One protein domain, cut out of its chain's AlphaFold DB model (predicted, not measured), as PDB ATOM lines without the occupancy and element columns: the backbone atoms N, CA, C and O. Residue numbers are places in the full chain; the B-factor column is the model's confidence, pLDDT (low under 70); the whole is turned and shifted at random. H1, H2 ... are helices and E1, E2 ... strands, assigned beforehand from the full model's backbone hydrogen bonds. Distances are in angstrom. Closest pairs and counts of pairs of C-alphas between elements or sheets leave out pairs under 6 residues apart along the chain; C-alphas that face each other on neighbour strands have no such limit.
ATOM      1  N   CYS A   8       2.340  58.466  16.860       95.38
ATOM      2  CA  CYS A   8       2.364  58.111  15.436       95.38
ATOM      3  C   CYS A   8       3.768  57.881  14.840       95.38
ATOM      4  O   CYS A   8       3.887  57.329  13.751       95.38
ATOM      5  N   GLU A   9       4.837  58.318  15.514       95.31
ATOM      6  CA  GLU A   9       6.226  58.047  15.107       95.31
ATOM      7  C   GLU A   9       6.801  56.801  15.797       95.31
ATOM      8  O   GLU A   9       7.886  56.335  15.443       95.31
ATOM      9  N   ARG A  10       6.117  56.318  16.838       95.19
ATOM     10  CA  ARG A  10       6.529  55.194  17.682       95.19
ATOM     11  C   ARG A  10       5.773  53.913  17.348       95.19
ATOM     12  O   ARG A  10       6.360  52.851  17.509       95.19
ATOM     13  N   TYR A  11       4.522  54.022  16.910       96.25
ATOM     14  CA  TYR A  11       3.640  52.886  16.653       96.25
ATOM     15  C   TYR A  11       2.983  52.996  15.285       96.25
ATOM     16  O   TYR A  11       2.689  54.097  14.806       96.25
ATOM     17  N   GLU A  12       2.740  51.844  14.669       94.88
ATOM     18  CA  GLU A  12       2.073  51.772  13.380       94.88
ATOM     19  C   GLU A  12       0.562  51.959  13.558       94.88
ATOM     20  O   GLU A  12      -0.087  51.303  14.372       94.88
ATOM     21  N   ARG A  13      -0.025  52.884  12.793       94.62
ATOM     22  CA  ARG A  13      -1.465  53.139  12.862       94.62
ATOM     23  C   ARG A  13      -2.237  51.901  12.409       94.62
ATOM     24  O   ARG A  13      -2.033  51.426  11.298       94.62
ATOM     25  N   GLY A  14      -3.192  51.462  13.223       95.12
ATOM     26  CA  GLY A  14      -3.990  50.267  12.951       95.12
ATOM     27  C   GLY A  14      -3.376  48.978  13.498       95.12
ATOM     28  O   GLY A  14      -4.037  47.943  13.459       95.12
ATOM     29  N   GLU A  15      -2.155  49.030  14.043       96.19
ATOM     30  CA  GLU A  15      -1.562  47.895  14.742       96.19
ATOM     31  C   GLU A  15      -2.435  47.521  15.942       96.19
ATOM     32  O   GLU A  15      -2.751  48.357  16.791       96.19
ATOM     33  N   SER A  16      -2.849  46.257  16.004       96.31
ATOM     34  CA  SER A  16      -3.666  45.746  17.096       96.31
ATOM     35  C   SER A  16      -3.275  44.319  17.431       96.31
ATOM     36  O   SER A  16      -3.516  43.382  16.662       96.31
ATOM     37  N   ALA A  17      -2.689  44.139  18.610       89.94
ATOM     38  CA  ALA A  17      -2.448  42.825  19.168       89.94
ATOM     39  C   ALA A  17      -3.770  42.050  19.241       89.94
ATOM     40  O   ALA A  17      -4.824  42.594  19.582       89.94
ATOM     41  N   PHE A  18      -3.715  40.763  18.901       88.94
ATOM     42  CA  PHE A  18      -4.871  39.860  18.896       88.94
ATOM     43  C   PHE A  18      -6.024  40.263  17.948       88.94
ATOM     44  O   PHE A  18      -7.088  39.652  18.006       88.94
ATOM     45  N   GLY A  19      -5.828  41.249  17.062       91.44
ATOM     46  CA  GLY A  19      -6.756  41.574  15.972       91.44
ATOM     47  C   GLY A  19      -8.084  42.223  16.383       91.44
ATOM     48  O   GLY A  19      -8.997  42.277  15.561       91.44
ATOM     49  N   ASN A  20      -8.226  42.713  17.621       93.62
ATOM     50  CA  ASN A  20      -9.421  43.467  18.021       93.62
ATOM     51  C   ASN A  20      -9.430  44.857  17.365       93.62
ATOM     52  O   ASN A  20      -8.378  45.464  17.160       93.62
ATOM     53  N   GLY A  21     -10.611  45.395  17.072       95.56
ATOM     54  CA  GLY A  21     -10.743  46.756  16.562       95.56
ATOM     55  C   GLY A  21     -10.315  47.827  17.571       95.56
ATOM     56  O   GLY A  21     -10.242  47.597  18.783       95.56
ATOM     57  N   LEU A  22     -10.013  49.012  17.046       97.06
ATOM     58  CA  LEU A  22      -9.446  50.138  17.795       97.06
ATOM     59  C   LEU A  22     -10.434  51.301  17.975       97.06
ATOM     60  O   LEU A  22     -10.149  52.250  18.708       97.06
ATOM     61  N   ASP A  23     -11.596  51.223  17.325       95.50
ATOM     62  CA  ASP A  23     -12.531  52.337  17.175       95.50
ATOM     63  C   ASP A  23     -13.212  52.703  18.494       95.50
ATOM     64  O   ASP A  23     -13.434  53.881  18.764       95.50
ATOM     65  N   ALA A  24     -13.496  51.710  19.344       91.00
ATOM     66  CA  ALA A  24     -14.196  51.923  20.613       91.00
ATOM     67  C   ALA A  24     -13.449  52.860  21.578       91.00
ATOM     68  O   ALA A  24     -14.085  53.586  22.342       91.00
ATOM     69  N   GLY A  25     -12.114  52.852  21.546       89.00
ATOM     70  CA  GLY A  25     -11.272  53.735  22.358       89.00
ATOM     71  C   GLY A  25     -10.526  54.801  21.560       89.00
ATOM     72  O   GLY A  25      -9.655  55.458  22.126       89.00
ATOM     73  N   TRP A  26     -10.836  54.947  20.264       94.44
ATOM     74  CA  TRP A  26     -10.128  55.819  19.317       94.44
ATOM     75  C   TRP A  26      -8.607  55.636  19.352       94.44
ATOM     76  O   TRP A  26      -7.837  56.597  19.268       94.44
ATOM     77  N   TYR A  27      -8.169  54.387  19.500       97.25
ATOM     78  CA  TYR A  27      -6.753  54.076  19.588       97.25
ATOM     79  C   TYR A  27      -6.101  54.193  18.211       97.25
ATOM     80  O   TYR A  27      -6.585  53.661  17.215       97.25
ATOM     81  N   LEU A  28      -4.948  54.854  18.165       97.06
ATOM     82  CA  LEU A  28      -4.046  54.806  17.023       97.06
ATOM     83  C   LEU A  28      -3.492  53.388  16.840       97.06
ATOM     84  O   LEU A  28      -3.384  52.927  15.705       97.06
ATOM     85  N   ALA A  29      -3.167  52.719  17.950       97.50
ATOM     86  CA  ALA A  29      -2.675  51.345  18.000       97.50
ATOM     87  C   ALA A  29      -2.951  50.693  19.368       97.50
ATOM     88  O   ALA A  29      -3.073  51.388  20.384       97.50
ATOM     89  N   ALA A  30      -2.992  49.360  19.391       97.75
ATOM     90  CA  ALA A  30      -2.977  48.527  20.589       97.75
ATOM     91  C   ALA A  30      -1.824  47.516  20.499       97.75
ATOM     92  O   ALA A  30      -1.900  46.551  19.745       97.75
ATOM     93  N   VAL A  31      -0.744  47.727  21.247       97.00
ATOM     94  CA  VAL A  31       0.535  47.033  21.028       97.00
ATOM     95  C   VAL A  31       0.904  46.187  22.239       97.00
ATOM     96  O   VAL A  31       0.746  46.623  23.380       97.00
ATOM     97  N   ALA A  32       1.405  44.976  21.997       95.69
ATOM     98  CA  ALA A  32       1.959  44.133  23.050       95.69
ATOM     99  C   ALA A  32       3.352  44.637  23.466       95.69
ATOM    100  O   ALA A  32       4.189  44.955  22.622       95.69
ATOM    101  N   CYS A  33       3.617  44.685  24.765       94.06
ATOM    102  CA  CYS A  33       4.909  45.058  25.328       94.06
ATOM    103  C   CYS A  33       5.283  44.140  26.495       94.06
ATOM    104  O   CYS A  33       4.412  43.628  27.197       94.06
ATOM    105  N   GLU A  34       6.586  43.965  26.722       92.12
ATOM    106  CA  GLU A  34       7.097  43.147  27.831       92.12
ATOM    107  C   GLU A  34       6.800  43.779  29.197       92.12
ATOM    108  O   GLU A  34       6.365  43.092  30.117       92.12
ATOM    109  N   GLU A  35       6.994  45.095  29.317       94.50
ATOM    110  CA  GLU A  35       6.758  45.846  30.549       94.50
ATOM    111  C   GLU A  35       5.935  47.107  30.269       94.50
ATOM    112  O   GLU A  35       6.231  47.888  29.361       94.50
ATOM    113  N   LEU A  36       4.902  47.331  31.087       96.56
ATOM    114  CA  LEU A  36       4.079  48.531  30.994       96.56
ATOM    115  C   LEU A  36       4.854  49.762  31.480       96.56
ATOM    116  O   LEU A  36       5.457  49.725  32.556       96.56
ATOM    117  N   PRO A  37       4.770  50.909  30.788       95.38
ATOM    118  CA  PRO A  37       5.372  52.140  31.280       95.38
ATOM    119  C   PRO A  37       4.785  52.554  32.636       95.38
ATOM    120  O   PRO A  37       3.632  52.259  32.960       95.38
ATOM    121  N   GLY A  38       5.589  53.246  33.444       94.88
ATOM    122  CA  GLY A  38       5.122  53.868  34.685       94.88
ATOM    123  C   GLY A  38       4.079  54.957  34.426       94.88
ATOM    124  O   GLY A  38       4.038  55.545  33.341       94.88
ATOM    125  N   GLU A  39       3.251  55.238  35.432       96.31
ATOM    126  CA  GLU A  39       2.256  56.305  35.339       96.31
ATOM    127  C   GLU A  39       2.918  57.673  35.175       96.31
ATOM    128  O   GLU A  39       3.947  57.985  35.781       96.31
ATOM    129  N   VAL A  40       2.318  58.497  34.324       96.06
ATOM    130  CA  VAL A  40       2.778  59.855  34.042       96.06
ATOM    131  C   VAL A  40       1.552  60.742  33.922       96.06
ATOM    132  O   VAL A  40       0.618  60.400  33.206       96.06
ATOM    133  N   LEU A  41       1.579  61.902  34.569       95.00
ATOM    134  CA  LEU A  41       0.578  62.945  34.382       95.00
ATOM    135  C   LEU A  41       1.298  64.276  34.169       95.00
ATOM    136  O   LEU A  41       1.963  64.783  35.072       95.00
ATOM    137  N   ARG A  42       1.229  64.787  32.942       91.19
ATOM    138  CA  ARG A  42       1.777  66.072  32.498       91.19
ATOM    139  C   ARG A  42       0.798  66.700  31.510       91.19
ATOM    140  O   ARG A  42      -0.049  66.000  30.964       91.19
ATOM    141  N   ASP A  43       0.972  67.988  31.244       88.19
ATOM    142  CA  ASP A  43       0.078  68.747  30.364       88.19
ATOM    143  C   ASP A  43       0.055  68.212  28.921       88.19
ATOM    144  O   ASP A  43      -0.980  68.238  28.268       88.19
ATOM    145  N   ASP A  44       1.186  67.698  28.425       87.69
ATOM    146  CA  ASP A  44       1.358  67.215  27.047       87.69
ATOM    147  C   ASP A  44       1.236  65.689  26.901       87.69
ATOM    148  O   ASP A  44       1.227  65.163  25.783       87.69
ATOM    149  N   ARG A  45       1.204  64.961  28.025       93.69
ATOM    150  CA  ARG A  45       1.224  63.496  28.050       93.69
ATOM    151  C   ARG A  45       0.644  62.942  29.338       93.69
ATOM    152  O   ARG A  45       1.109  63.276  30.431       93.69
ATOM    153  N   SER A  46      -0.215  61.940  29.199       97.38
ATOM    154  CA  SER A  46      -0.576  61.065  30.310       97.38
ATOM    155  C   SER A  46      -0.369  59.589  29.980       97.38
ATOM    156  O   SER A  46      -0.487  59.157  28.837       97.38
ATOM    157  N   VAL A  47      -0.003  58.816  30.996       97.69
ATOM    158  CA  VAL A  47       0.052  57.355  30.976       97.69
ATOM    159  C   VAL A  47      -0.702  56.888  32.207       97.69
ATOM    160  O   VAL A  47      -0.285  57.179  33.328       97.69
ATOM    161  N   THR A  48      -1.802  56.177  31.994       97.62
ATOM    162  CA  THR A  48      -2.630  55.609  33.063       97.62
ATOM    163  C   THR A  48      -2.518  54.095  33.015       97.62
ATOM    164  O   THR A  48      -2.801  53.500  31.971       97.62
ATOM    165  N   ARG A  49      -2.113  53.463  34.122       97.62
ATOM    166  CA  ARG A  49      -2.112  51.999  34.221       97.62
ATOM    167  C   ARG A  49      -3.518  51.490  34.527       97.62
ATOM    168  O   ARG A  49      -4.351  52.197  35.087       97.62
ATOM    169  N   GLY A  50      -3.789  50.264  34.115       97.25
ATOM    170  CA  GLY A  50      -5.086  49.637  34.282       97.25
ATOM    171  C   GLY A  50      -5.133  48.303  33.559       97.25
ATOM    172  O   GLY A  50      -4.170  47.539  33.566       97.25
ATOM    173  N   TYR A  51      -6.274  48.036  32.942       97.88
ATOM    174  CA  TYR A  51      -6.585  46.766  32.313       97.88
ATOM    175  C   TYR A  51      -7.293  47.005  30.991       97.88
ATOM    176  O   TYR A  51      -8.014  47.989  30.824       97.88
ATOM    177  N   ALA A  52      -7.103  46.092  30.053       97.88
ATOM    178  CA  ALA A  52      -7.781  46.114  28.772       97.88
ATOM    179  C   ALA A  52      -8.593  44.840  28.583       97.88
ATOM    180  O   ALA A  52      -8.103  43.743  28.852       97.88
ATOM    181  N   VAL A  53      -9.815  44.987  28.082       97.12
ATOM    182  CA  VAL A  53     -10.640  43.871  27.624       97.12
ATOM    183  C   VAL A  53     -10.704  43.910  26.106       97.12
ATOM    184  O   VAL A  53     -11.096  44.924  25.529       97.12
ATOM    185  N   GLY A  54     -10.315  42.810  25.473       95.44
ATOM    186  CA  GLY A  54     -10.463  42.601  24.037       95.44
ATOM    187  C   GLY A  54     -11.674  41.721  23.773       95.44
ATOM    188  O   GLY A  54     -11.681  40.570  24.204       95.44
ATOM    189  N   PHE A  55     -12.687  42.263  23.096       91.56
ATOM    190  CA  PHE A  55     -13.863  41.535  22.608       91.56
ATOM    191  C   PHE A  55     -14.352  42.186  21.306       91.56
ATOM    192  O   PHE A  55     -15.173  43.104  21.327       91.56
ATOM    193  N   GLY A  56     -13.762  41.799  20.172       91.56
ATOM    194  CA  GLY A  56     -14.001  42.416  18.857       91.56
ATOM    195  C   GLY A  56     -13.485  43.859  18.737       91.56
ATOM    196  O   GLY A  56     -13.168  44.315  17.643       91.56
ATOM    197  N   GLN A  57     -13.355  44.560  19.860       95.19
ATOM    198  CA  GLN A  57     -12.817  45.897  20.067       95.19
ATOM    199  C   GLN A  57     -12.032  45.915  21.388       95.19
ATOM    200  O   GLN A  57     -12.246  45.061  22.256       95.19
ATOM    201  N   TRP A  58     -11.143  46.892  21.549       97.12
ATOM    202  CA  TRP A  58     -10.435  47.138  22.805       97.12
ATOM    203  C   TRP A  58     -11.169  48.127  23.712       97.12
ATOM    204  O   TRP A  58     -11.556  49.213  23.285       97.12
ATOM    205  N   PHE A  59     -11.273  47.781  24.996       97.12
ATOM    206  CA  PHE A  59     -11.848  48.628  26.041       97.12
ATOM    207  C   PHE A  59     -10.889  48.737  27.225       97.12
ATOM    208  O   PHE A  59     -10.480  47.720  27.781       97.12
ATOM    209  N   PHE A  60     -10.547  49.958  27.634       97.62
ATOM    210  CA  PHE A  60      -9.679  50.204  28.787       97.62
ATOM    211  C   PHE A  60     -10.482  50.463  30.067       97.62
ATOM    212  O   PHE A  60     -11.450  51.223  30.067       97.62
ATOM    213  N   PHE A  61     -10.007  49.902  31.173       97.38
ATOM    214  CA  PHE A  61     -10.558  50.063  32.510       97.38
ATOM    215  C   PHE A  61      -9.442  50.433  33.494       97.38
ATOM    216  O   PHE A  61      -8.373  49.826  33.465       97.38
ATOM    217  N   PRO A  62      -9.671  51.374  34.425       95.62
ATOM    218  CA  PRO A  62      -8.662  51.757  35.414       95.62
ATOM    219  C   PRO A  62      -8.438  50.694  36.505       95.62
ATOM    220  O   PRO A  62      -7.520  50.823  37.305       95.62
ATOM    221  N   ALA A  63      -9.281  49.659  36.577       96.31
ATOM    222  CA  ALA A  63      -9.220  48.626  37.604       96.31
ATOM    223  C   ALA A  63      -9.638  47.255  37.064       96.31
ATOM    224  O   ALA A  63     -10.352  47.163  36.062       96.31
ATOM    225  N   ILE A  64      -9.195  46.200  37.748       96.62
ATOM    226  CA  ILE A  64      -9.386  44.813  37.316       96.62
ATOM    227  C   ILE A  64     -10.830  44.358  37.493       96.62
ATOM    228  O   ILE A  64     -11.361  43.654  36.638       96.62
ATOM    229  N   GLU A  65     -11.486  44.789  38.570       96.31
ATOM    230  CA  GLU A  65     -12.847  44.381  38.907       96.31
ATOM    231  C   GLU A  65     -13.858  44.687  37.781       96.31
ATOM    232  O   GLU A  65     -14.517  43.752  37.316       96.31
ATOM    233  N   PRO A  66     -13.971  45.932  37.268       96.75
ATOM    234  CA  PRO A  66     -14.852  46.218  36.138       96.75
ATOM    235  C   PRO A  66     -14.386  45.570  34.827       96.75
ATOM    236  O   PRO A  66     -15.234  45.192  34.021       96.75
ATOM    237  N   ALA A  67     -13.077  45.395  34.613       97.00
ATOM    238  CA  ALA A  67     -12.555  44.746  33.409       97.00
ATOM    239  C   ALA A  67     -12.979  43.269  33.332       97.00
ATOM    240  O   ALA A  67     -13.524  42.820  32.321       97.00
ATOM    241  N   LEU A  68     -12.792  42.519  34.422       96.12
ATOM    242  CA  LEU A  68     -13.219  41.123  34.516       96.12
ATOM    243  C   LEU A  68     -14.740  40.997  34.418       96.12
ATOM    244  O   LEU A  68     -15.229  40.135  33.688       96.12
ATOM    245  N   ALA A  69     -15.495  41.877  35.085       95.88
ATOM    246  CA  ALA A  69     -16.952  41.878  34.995       95.88
ATOM    247  C   ALA A  69     -17.443  42.116  33.557       95.88
ATOM    248  O   ALA A  69     -18.316  41.387  33.081       95.88
ATOM    249  N   PHE A  70     -16.853  43.081  32.844       95.62
ATOM    250  CA  PHE A  70     -17.189  43.371  31.451       95.62
ATOM    251  C   PHE A  70     -16.857  42.197  30.525       95.62
ATOM    252  O   PHE A  70     -17.720  41.753  29.770       95.62
ATOM    253  N   GLY A  71     -15.644  41.642  30.618       94.25
ATOM    254  CA  GLY A  71     -15.252  40.474  29.822       94.25
ATOM    255  C   GLY A  71     -16.147  39.260  30.085       94.25
ATOM    256  O   GLY A  71     -16.606  38.595  29.153       94.25
ATOM    257  N   ARG A  72     -16.492  39.017  31.355       92.69
ATOM    258  CA  ARG A  72     -17.389  37.925  31.738       92.69
ATOM    259  C   ARG A  72     -18.798  38.112  31.185       92.69
ATOM    260  O   ARG A  72     -19.389  37.138  30.723       92.69
ATOM    261  N   ALA A  73     -19.318  39.337  31.218       93.06
ATOM    262  CA  ALA A  73     -20.608  39.671  30.626       93.06
ATOM    263  C   ALA A  73     -20.584  39.511  29.099       93.06
ATOM    264  O   ALA A  73     -21.505  38.918  28.541       93.06
ATOM    265  N   ALA A  74     -19.511  39.942  28.426       90.50
ATOM    266  CA  ALA A  74     -19.347  39.764  26.983       90.50
ATOM    267  C   ALA A  74     -19.422  38.284  26.581       90.50
ATOM    268  O   ALA A  74     -20.135  37.942  25.641       90.50
ATOM    269  N   ARG A  75     -18.781  37.384  27.341       90.12
ATOM    270  CA  ARG A  75     -18.839  35.923  27.131       90.12
ATOM    271  C   ARG A  75     -20.255  35.333  27.197       90.12
ATOM    272  O   ARG A  75     -20.476  34.233  26.704       90.12
ATOM    273  N   MET A  76     -21.202  36.012  27.844       90.38
ATOM    274  CA  MET A  76     -22.597  35.564  27.901       90.38
ATOM    275  C   MET A  76     -23.379  35.899  26.621       90.38
ATOM    276  O   MET A  76     -24.488  35.398  26.450       90.38
ATOM    277  N   SER A  77     -22.824  36.721  25.725       91.12
ATOM    278  CA  SER A  77     -23.412  36.991  24.413       91.12
ATOM    279  C   SER A  77     -23.162  35.837  23.441       91.12
ATOM    280  O   SER A  77     -22.064  35.282  23.395       91.12
ATOM    281  N   LEU A  78     -24.159  35.527  22.606       91.00
ATOM    282  CA  LEU A  78     -24.022  34.572  21.499       91.00
ATOM    283  C   LEU A  78     -23.054  35.067  20.416       91.00
ATOM    284  O   LEU A  78     -22.469  34.256  19.703       91.00
ATOM    285  N   ASP A  79     -22.851  36.381  20.333       88.31
ATOM    286  CA  ASP A  79     -21.936  37.013  19.380       88.31
ATOM    287  C   ASP A  79     -20.475  36.991  19.868       88.31
ATOM    288  O   ASP A  79     -19.570  37.465  19.181       88.31
ATOM    289  N   CYS A  80     -20.222  36.455  21.067       87.88
ATOM    290  CA  CYS A  80     -18.887  36.374  21.635       87.88
ATOM    291  C   CYS A  80     -18.183  35.069  21.279       87.88
ATOM    292  O   CYS A  80     -18.355  34.041  21.931       87.88
ATOM    293  N   SER A  81     -17.317  35.131  20.264       83.56
ATOM    294  CA  SER A  81     -16.409  34.033  19.913       83.56
ATOM    295  C   SER A  81     -15.219  33.900  20.871       83.56
ATOM    296  O   SER A  81     -14.546  32.871  20.885       83.56
ATOM    297  N   GLY A  82     -14.938  34.933  21.669       86.38
ATOM    298  CA  GLY A  82     -13.859  34.956  22.647       86.38
ATOM    299  C   GLY A  82     -13.632  36.352  23.219       86.38
ATOM    300  O   GLY A  82     -13.990  37.354  22.604       86.38
ATOM    301  N   TYR A  83     -13.016  36.405  24.396       92.56
ATOM    302  CA  TYR A  83     -12.516  37.638  24.996       92.56
ATOM    303  C   TYR A  83     -11.194  37.363  25.714       92.56
ATOM    304  O   TYR A  83     -10.860  36.207  25.985       92.56
ATOM    305  N   GLY A  84     -10.458  38.422  26.029       94.06
ATOM    306  CA  GLY A  84      -9.307  38.354  26.924       94.06
ATOM    307  C   GLY A  84      -9.201  39.620  27.760       94.06
ATOM    308  O   GLY A  84      -9.551  40.704  27.292       94.06
ATOM    309  N   VAL A  85      -8.731  39.475  28.997       96.69
ATOM    310  CA  VAL A  85      -8.438  40.597  29.900       96.69
ATOM    311  C   VAL A  85      -6.938  40.647  30.133       96.69
ATOM    312  O   VAL A  85      -6.356  39.616  30.443       96.69
ATOM    313  N   TYR A  86      -6.313  41.807  29.985       96.69
ATOM    314  CA  TYR A  86      -4.859  41.969  30.064       96.69
ATOM    315  C   TYR A  86      -4.508  43.143  30.965       96.69
ATOM    316  O   TYR A  86      -5.281  44.102  31.065       96.69
ATOM    317  N   GLU A  87      -3.335  43.094  31.594       97.31
ATOM    318  CA  GLU A  87      -2.751  44.304  32.166       97.31
ATOM    319  C   GLU A  87      -2.457  45.287  31.033       97.31
ATOM    320  O   GLU A  87      -2.025  44.898  29.942       97.31
ATOM    321  N   ALA A  88      -2.726  46.567  31.272       98.19
ATOM    322  CA  ALA A  88      -2.593  47.571  30.237       98.19
ATOM    323  C   ALA A  88      -2.129  48.929  30.758       98.19
ATOM    324  O   ALA A  88      -2.289  49.283  31.928       98.19
ATOM    325  N   ALA A  89      -1.606  49.738  29.845       98.25
ATOM    326  CA  ALA A  89      -1.421  51.164  30.039       98.25
ATOM    327  C   ALA A  89      -2.045  51.915  28.865       98.25
ATOM    328  O   ALA A  89      -1.811  51.585  27.703       98.25
ATOM    329  N   ARG A  90      -2.833  52.944  29.169       97.88
ATOM    330  CA  ARG A  90      -3.358  53.872  28.171       97.88
ATOM    331  C   ARG A  90      -2.464  55.097  28.137       97.88
ATOM    332  O   ARG A  90      -2.382  55.825  29.127       97.88
ATOM    333  N   GLU A  91      -1.804  55.318  27.010       97.75
ATOM    334  CA  GLU A  91      -0.990  56.505  26.770       97.75
ATOM    335  C   GLU A  91      -1.753  57.498  25.895       97.75
ATOM    336  O   GLU A  91      -2.274  57.141  24.840       97.75
ATOM    337  N   LEU A  92      -1.801  58.743  26.355       97.44
ATOM    338  CA  LEU A  92      -2.326  59.903  25.650       97.44
ATOM    339  C   LEU A  92      -1.184  60.892  25.446       97.44
ATOM    340  O   LEU A  92      -0.469  61.215  26.400       97.44
ATOM    341  N   GLN A  93      -1.040  61.405  24.233       96.56
ATOM    342  CA  GLN A  93      -0.090  62.469  23.934       96.56
ATOM    343  C   GLN A  93      -0.632  63.351  22.808       96.56
ATOM    344  O   GLN A  93      -1.079  62.836  21.781       96.56
ATOM    345  N   PHE A  94      -0.535  64.671  22.969       94.62
ATOM    346  CA  PHE A  94      -0.873  65.594  21.889       94.62
ATOM    347  C   PHE A  94       0.180  65.522  20.778       94.62
ATOM    348  O   PHE A  94       1.386  65.643  21.023       94.62
ATOM    349  N   CYS A  95      -0.264  65.346  19.537       94.00
ATOM    350  CA  CYS A  95       0.606  65.280  18.376       94.00
ATOM    351  C   CYS A  95       0.606  66.603  17.613       94.00
ATOM    352  O   CYS A  95      -0.296  66.893  16.835       94.00
ATOM    353  N   HIS A  96       1.689  67.370  17.737       92.00
ATOM    354  CA  HIS A  96       1.839  68.652  17.033       92.00
ATOM    355  C   HIS A  96       1.851  68.544  15.500       92.00
ATOM    356  O   HIS A  96       1.697  69.550  14.822       92.00
ATOM    357  N   ARG A  97       2.090  67.352  14.934       92.31
ATOM    358  CA  ARG A  97       2.089  67.152  13.475       92.31
ATOM    359  C   ARG A  97       0.673  67.055  12.914       92.31
ATOM    360  O   ARG A  97       0.431  67.516  11.806       92.31
ATOM    361  N   HIS A  98      -0.211  66.393  13.652       93.06
ATOM    362  CA  HIS A  98      -1.592  66.149  13.247       93.06
ATOM    363  C   HIS A  98      -2.579  67.086  13.955       93.06
ATOM    364  O   HIS A  98      -3.751  67.086  13.605       93.06
ATOM    365  N   GLU A  99      -2.097  67.862  14.932       94.44
ATOM    366  CA  GLU A  99      -2.870  68.775  15.780       94.44
ATOM    367  C   GLU A  99      -4.037  68.085  16.502       94.44
ATOM    368  O   GLU A  99      -5.109  68.656  16.684       94.44
ATOM    369  N   VAL A 100      -3.821  66.838  16.929       94.06
ATOM    370  CA  VAL A 100      -4.814  66.017  17.633       94.06
ATOM    371  C   VAL A 100      -4.186  65.249  18.788       94.06
ATOM    372  O   VAL A 100      -2.985  64.968  18.795       94.06
ATOM    373  N   ASP A 101      -5.026  64.868  19.743       95.75
ATOM    374  CA  ASP A 101      -4.684  63.912  20.788       95.75
ATOM    375  C   ASP A 101      -4.613  62.492  20.219       95.75
ATOM    376  O   ASP A 101      -5.580  61.977  19.652       95.75
ATOM    377  N   GLU A 102      -3.459  61.848  20.379       97.25
ATOM    378  CA  GLU A 102      -3.250  60.459  19.987       97.25
ATOM    379  C   GLU A 102      -3.366  59.554  21.219       97.25
ATOM    380  O   GLU A 102      -2.792  59.839  22.274       97.25
ATOM    381  N   TRP A 103      -4.080  58.439  21.063       97.50
ATOM    382  CA  TRP A 103      -4.258  57.423  22.098       97.50
ATOM    383  C   TRP A 103      -3.597  56.121  21.669       97.50
ATOM    384  O   TRP A 103      -3.822  55.648  20.558       97.50
ATOM    385  N   VAL A 104      -2.823  55.502  22.551       98.06
ATOM    386  CA  VAL A 104      -2.276  54.157  22.338       98.06
ATOM    387  C   VAL A 104      -2.583  53.292  23.544       98.06
ATOM    388  O   VAL A 104      -2.474  53.732  24.693       98.06
ATOM    389  N   LEU A 105      -2.964  52.051  23.270       98.25
ATOM    390  CA  LEU A 105      -3.144  51.025  24.280       98.25
ATOM    391  C   LEU A 105      -1.918  50.110  24.291       98.25
ATOM    392  O   LEU A 105      -1.527  49.565  23.266       98.25
ATOM    393  N   LEU A 106      -1.292  49.955  25.448       98.06
ATOM    394  CA  LEU A 106      -0.152  49.066  25.646       98.06
ATOM    395  C   LEU A 106      -0.623  47.886  26.478       98.06
ATOM    396  O   LEU A 106      -1.256  48.098  27.510       98.06
ATOM    397  N   LEU A 107      -0.347  46.672  26.018       97.62
ATOM    398  CA  LEU A 107      -0.845  45.425  26.591       97.62
ATOM    399  C   LEU A 107       0.334  44.596  27.087       97.62
ATOM    400  O   LEU A 107       1.318  44.447  26.366       97.62
ATOM    401  N   ALA A 108       0.228  44.035  28.285       95.69
ATOM    402  CA  ALA A 108       1.274  43.196  28.853       95.69
ATOM    403  C   ALA A 108       0.715  41.930  29.499       95.69
ATOM    404  O   ALA A 108      -0.456  41.852  29.884       95.69
ATOM    405  N   GLY A 109       1.611  40.956  29.647       88.94
ATOM    406  CA  GLY A 109       1.358  39.721  30.373       88.94
ATOM    407  C   GLY A 109       0.417  38.748  29.664       88.94
ATOM    408  O   GLY A 109       0.128  38.846  28.472       88.94
ATOM    409  N   GLU A 110      -0.027  37.762  30.436       90.00
ATOM    410  CA  GLU A 110      -0.989  36.750  30.009       90.00
ATOM    411  C   GLU A 110      -2.424  37.191  30.305       90.00
ATOM    412  O   GLU A 110      -2.670  38.123  31.076       90.00
ATOM    413  N   SER A 111      -3.393  36.492  29.712       89.81
ATOM    414  CA  SER A 111      -4.790  36.811  29.975       89.81
ATOM    415  C   SER A 111      -5.200  36.468  31.411       89.81
ATOM    416  O   SER A 111      -4.909  35.395  31.939       89.81
ATOM    417  N   LEU A 112      -5.902  37.401  32.045       90.69
ATOM    418  CA  LEU A 112      -6.345  37.340  33.435       90.69
ATOM    419  C   LEU A 112      -7.735  36.701  33.590       90.69
ATOM    420  O   LEU A 112      -8.167  36.451  34.714       90.69
ATOM    421  N   ASP A 113      -8.435  36.416  32.486       78.88
ATOM    422  CA  ASP A 113      -9.845  35.994  32.427       78.88
ATOM    423  C   ASP A 113     -10.135  34.597  33.010       78.88
ATOM    424  O   ASP A 113     -11.285  34.159  33.027       78.88
ATOM    425  N   ARG A 114      -9.104  33.876  33.469       80.44
ATOM    426  CA  ARG A 114      -9.192  32.490  33.972       80.44
ATOM    427  C   ARG A 114      -8.376  32.250  35.234       80.44
ATOM    428  O   ARG A 114      -8.109  31.101  35.593       80.44
ATOM    429  N   ARG A 115      -7.937  33.317  35.897       87.12
ATOM    430  CA  ARG A 115      -7.167  33.175  37.130       87.12
ATOM    431  C   ARG A 115      -8.068  32.696  38.278       87.12
ATOM    432  O   ARG A 115      -9.243  33.066  38.321       87.12
ATOM    433  N   PRO A 116      -7.544  31.910  39.237       86.19
ATOM    434  CA  PRO A 116      -8.340  31.382  40.351       86.19
ATOM    435  C   PRO A 116      -9.028  32.456  41.209       86.19
ATOM    436  O   PRO A 116     -10.023  32.167  41.871       86.19
TER     437      PRO A 116
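This is residues 8 to 116 of the 163 residues of an uncharacterized protein of Micromonospora olivasterospora (UniProt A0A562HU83). One strongly twisted sheet of six strands makes the body, with the long strands E3, E5 and E6 side by side in its middle and the single helix H1 covering one end of one face. E3 and E5 bend sharply, and residues 8 to 26, with no named element, wind near E1. Along the chain the 109 printed residues hold six named strands and one named helix, with H1 coming after E4 and before E5; the sheet is branched and mixed, with E1 and E6 parallel and its other neighbour pairs antiparallel, and the class is mostly strand. The whole is compact, radius of gyration of the C-alphas 13.9 A, yet elongated, spanning 42 by 25 by 21 A.

Start at E3, residues 45 to 55, which bends by 73 degrees at residue 50. On one side of it lie E2, residues 40 to 42, with N 47 and O 40 2.8 A apart, and E4, residues 57 to 61, with N 53 and O 59 2.8 A apart; E2 E3 E4 form a meander, each strand the antiparallel neighbour of the one before. On the other side lies antiparallel E5, residues 84 to 95, N 50 to O 88 2.8 A; it bends by 70 degrees at residue 87. E5 forms a hairpin with E6, residues 100 to 108, N 106 to O 89 2.8 A. E1, residues 27 to 32, lies on one side of E6 and E5 on the other side; E1 is parallel to E6, with N 28 and O 103 2.8 A apart, within hydrogen-bond range. H1, residues 64 to 74, is on the sheet at a height of 8.3 A, over E3 and along the strands, 26 degrees from E3 on the local plane; their closest C-alphas, Tyr 51 and Ile 64, are 6.1 A apart. In H1 every O i to N i+4 pair is within hydrogen-bond range.

Find C-alpha 27, where E1 begins, at (-6.753, 54.076, 19.588). E3 measures 27.2 A from first to last C-alpha, E5 29.9 A, H1 15.2 A; E6 runs 26.1 A to C-alpha 108 at (1.274, 43.196, 28.853).

The farthest C-alphas, Arg 97 and Pro 116, are 45.9 A apart. The printed part has no cut, no link is long, and no printed residue is under 70 in pLDDT.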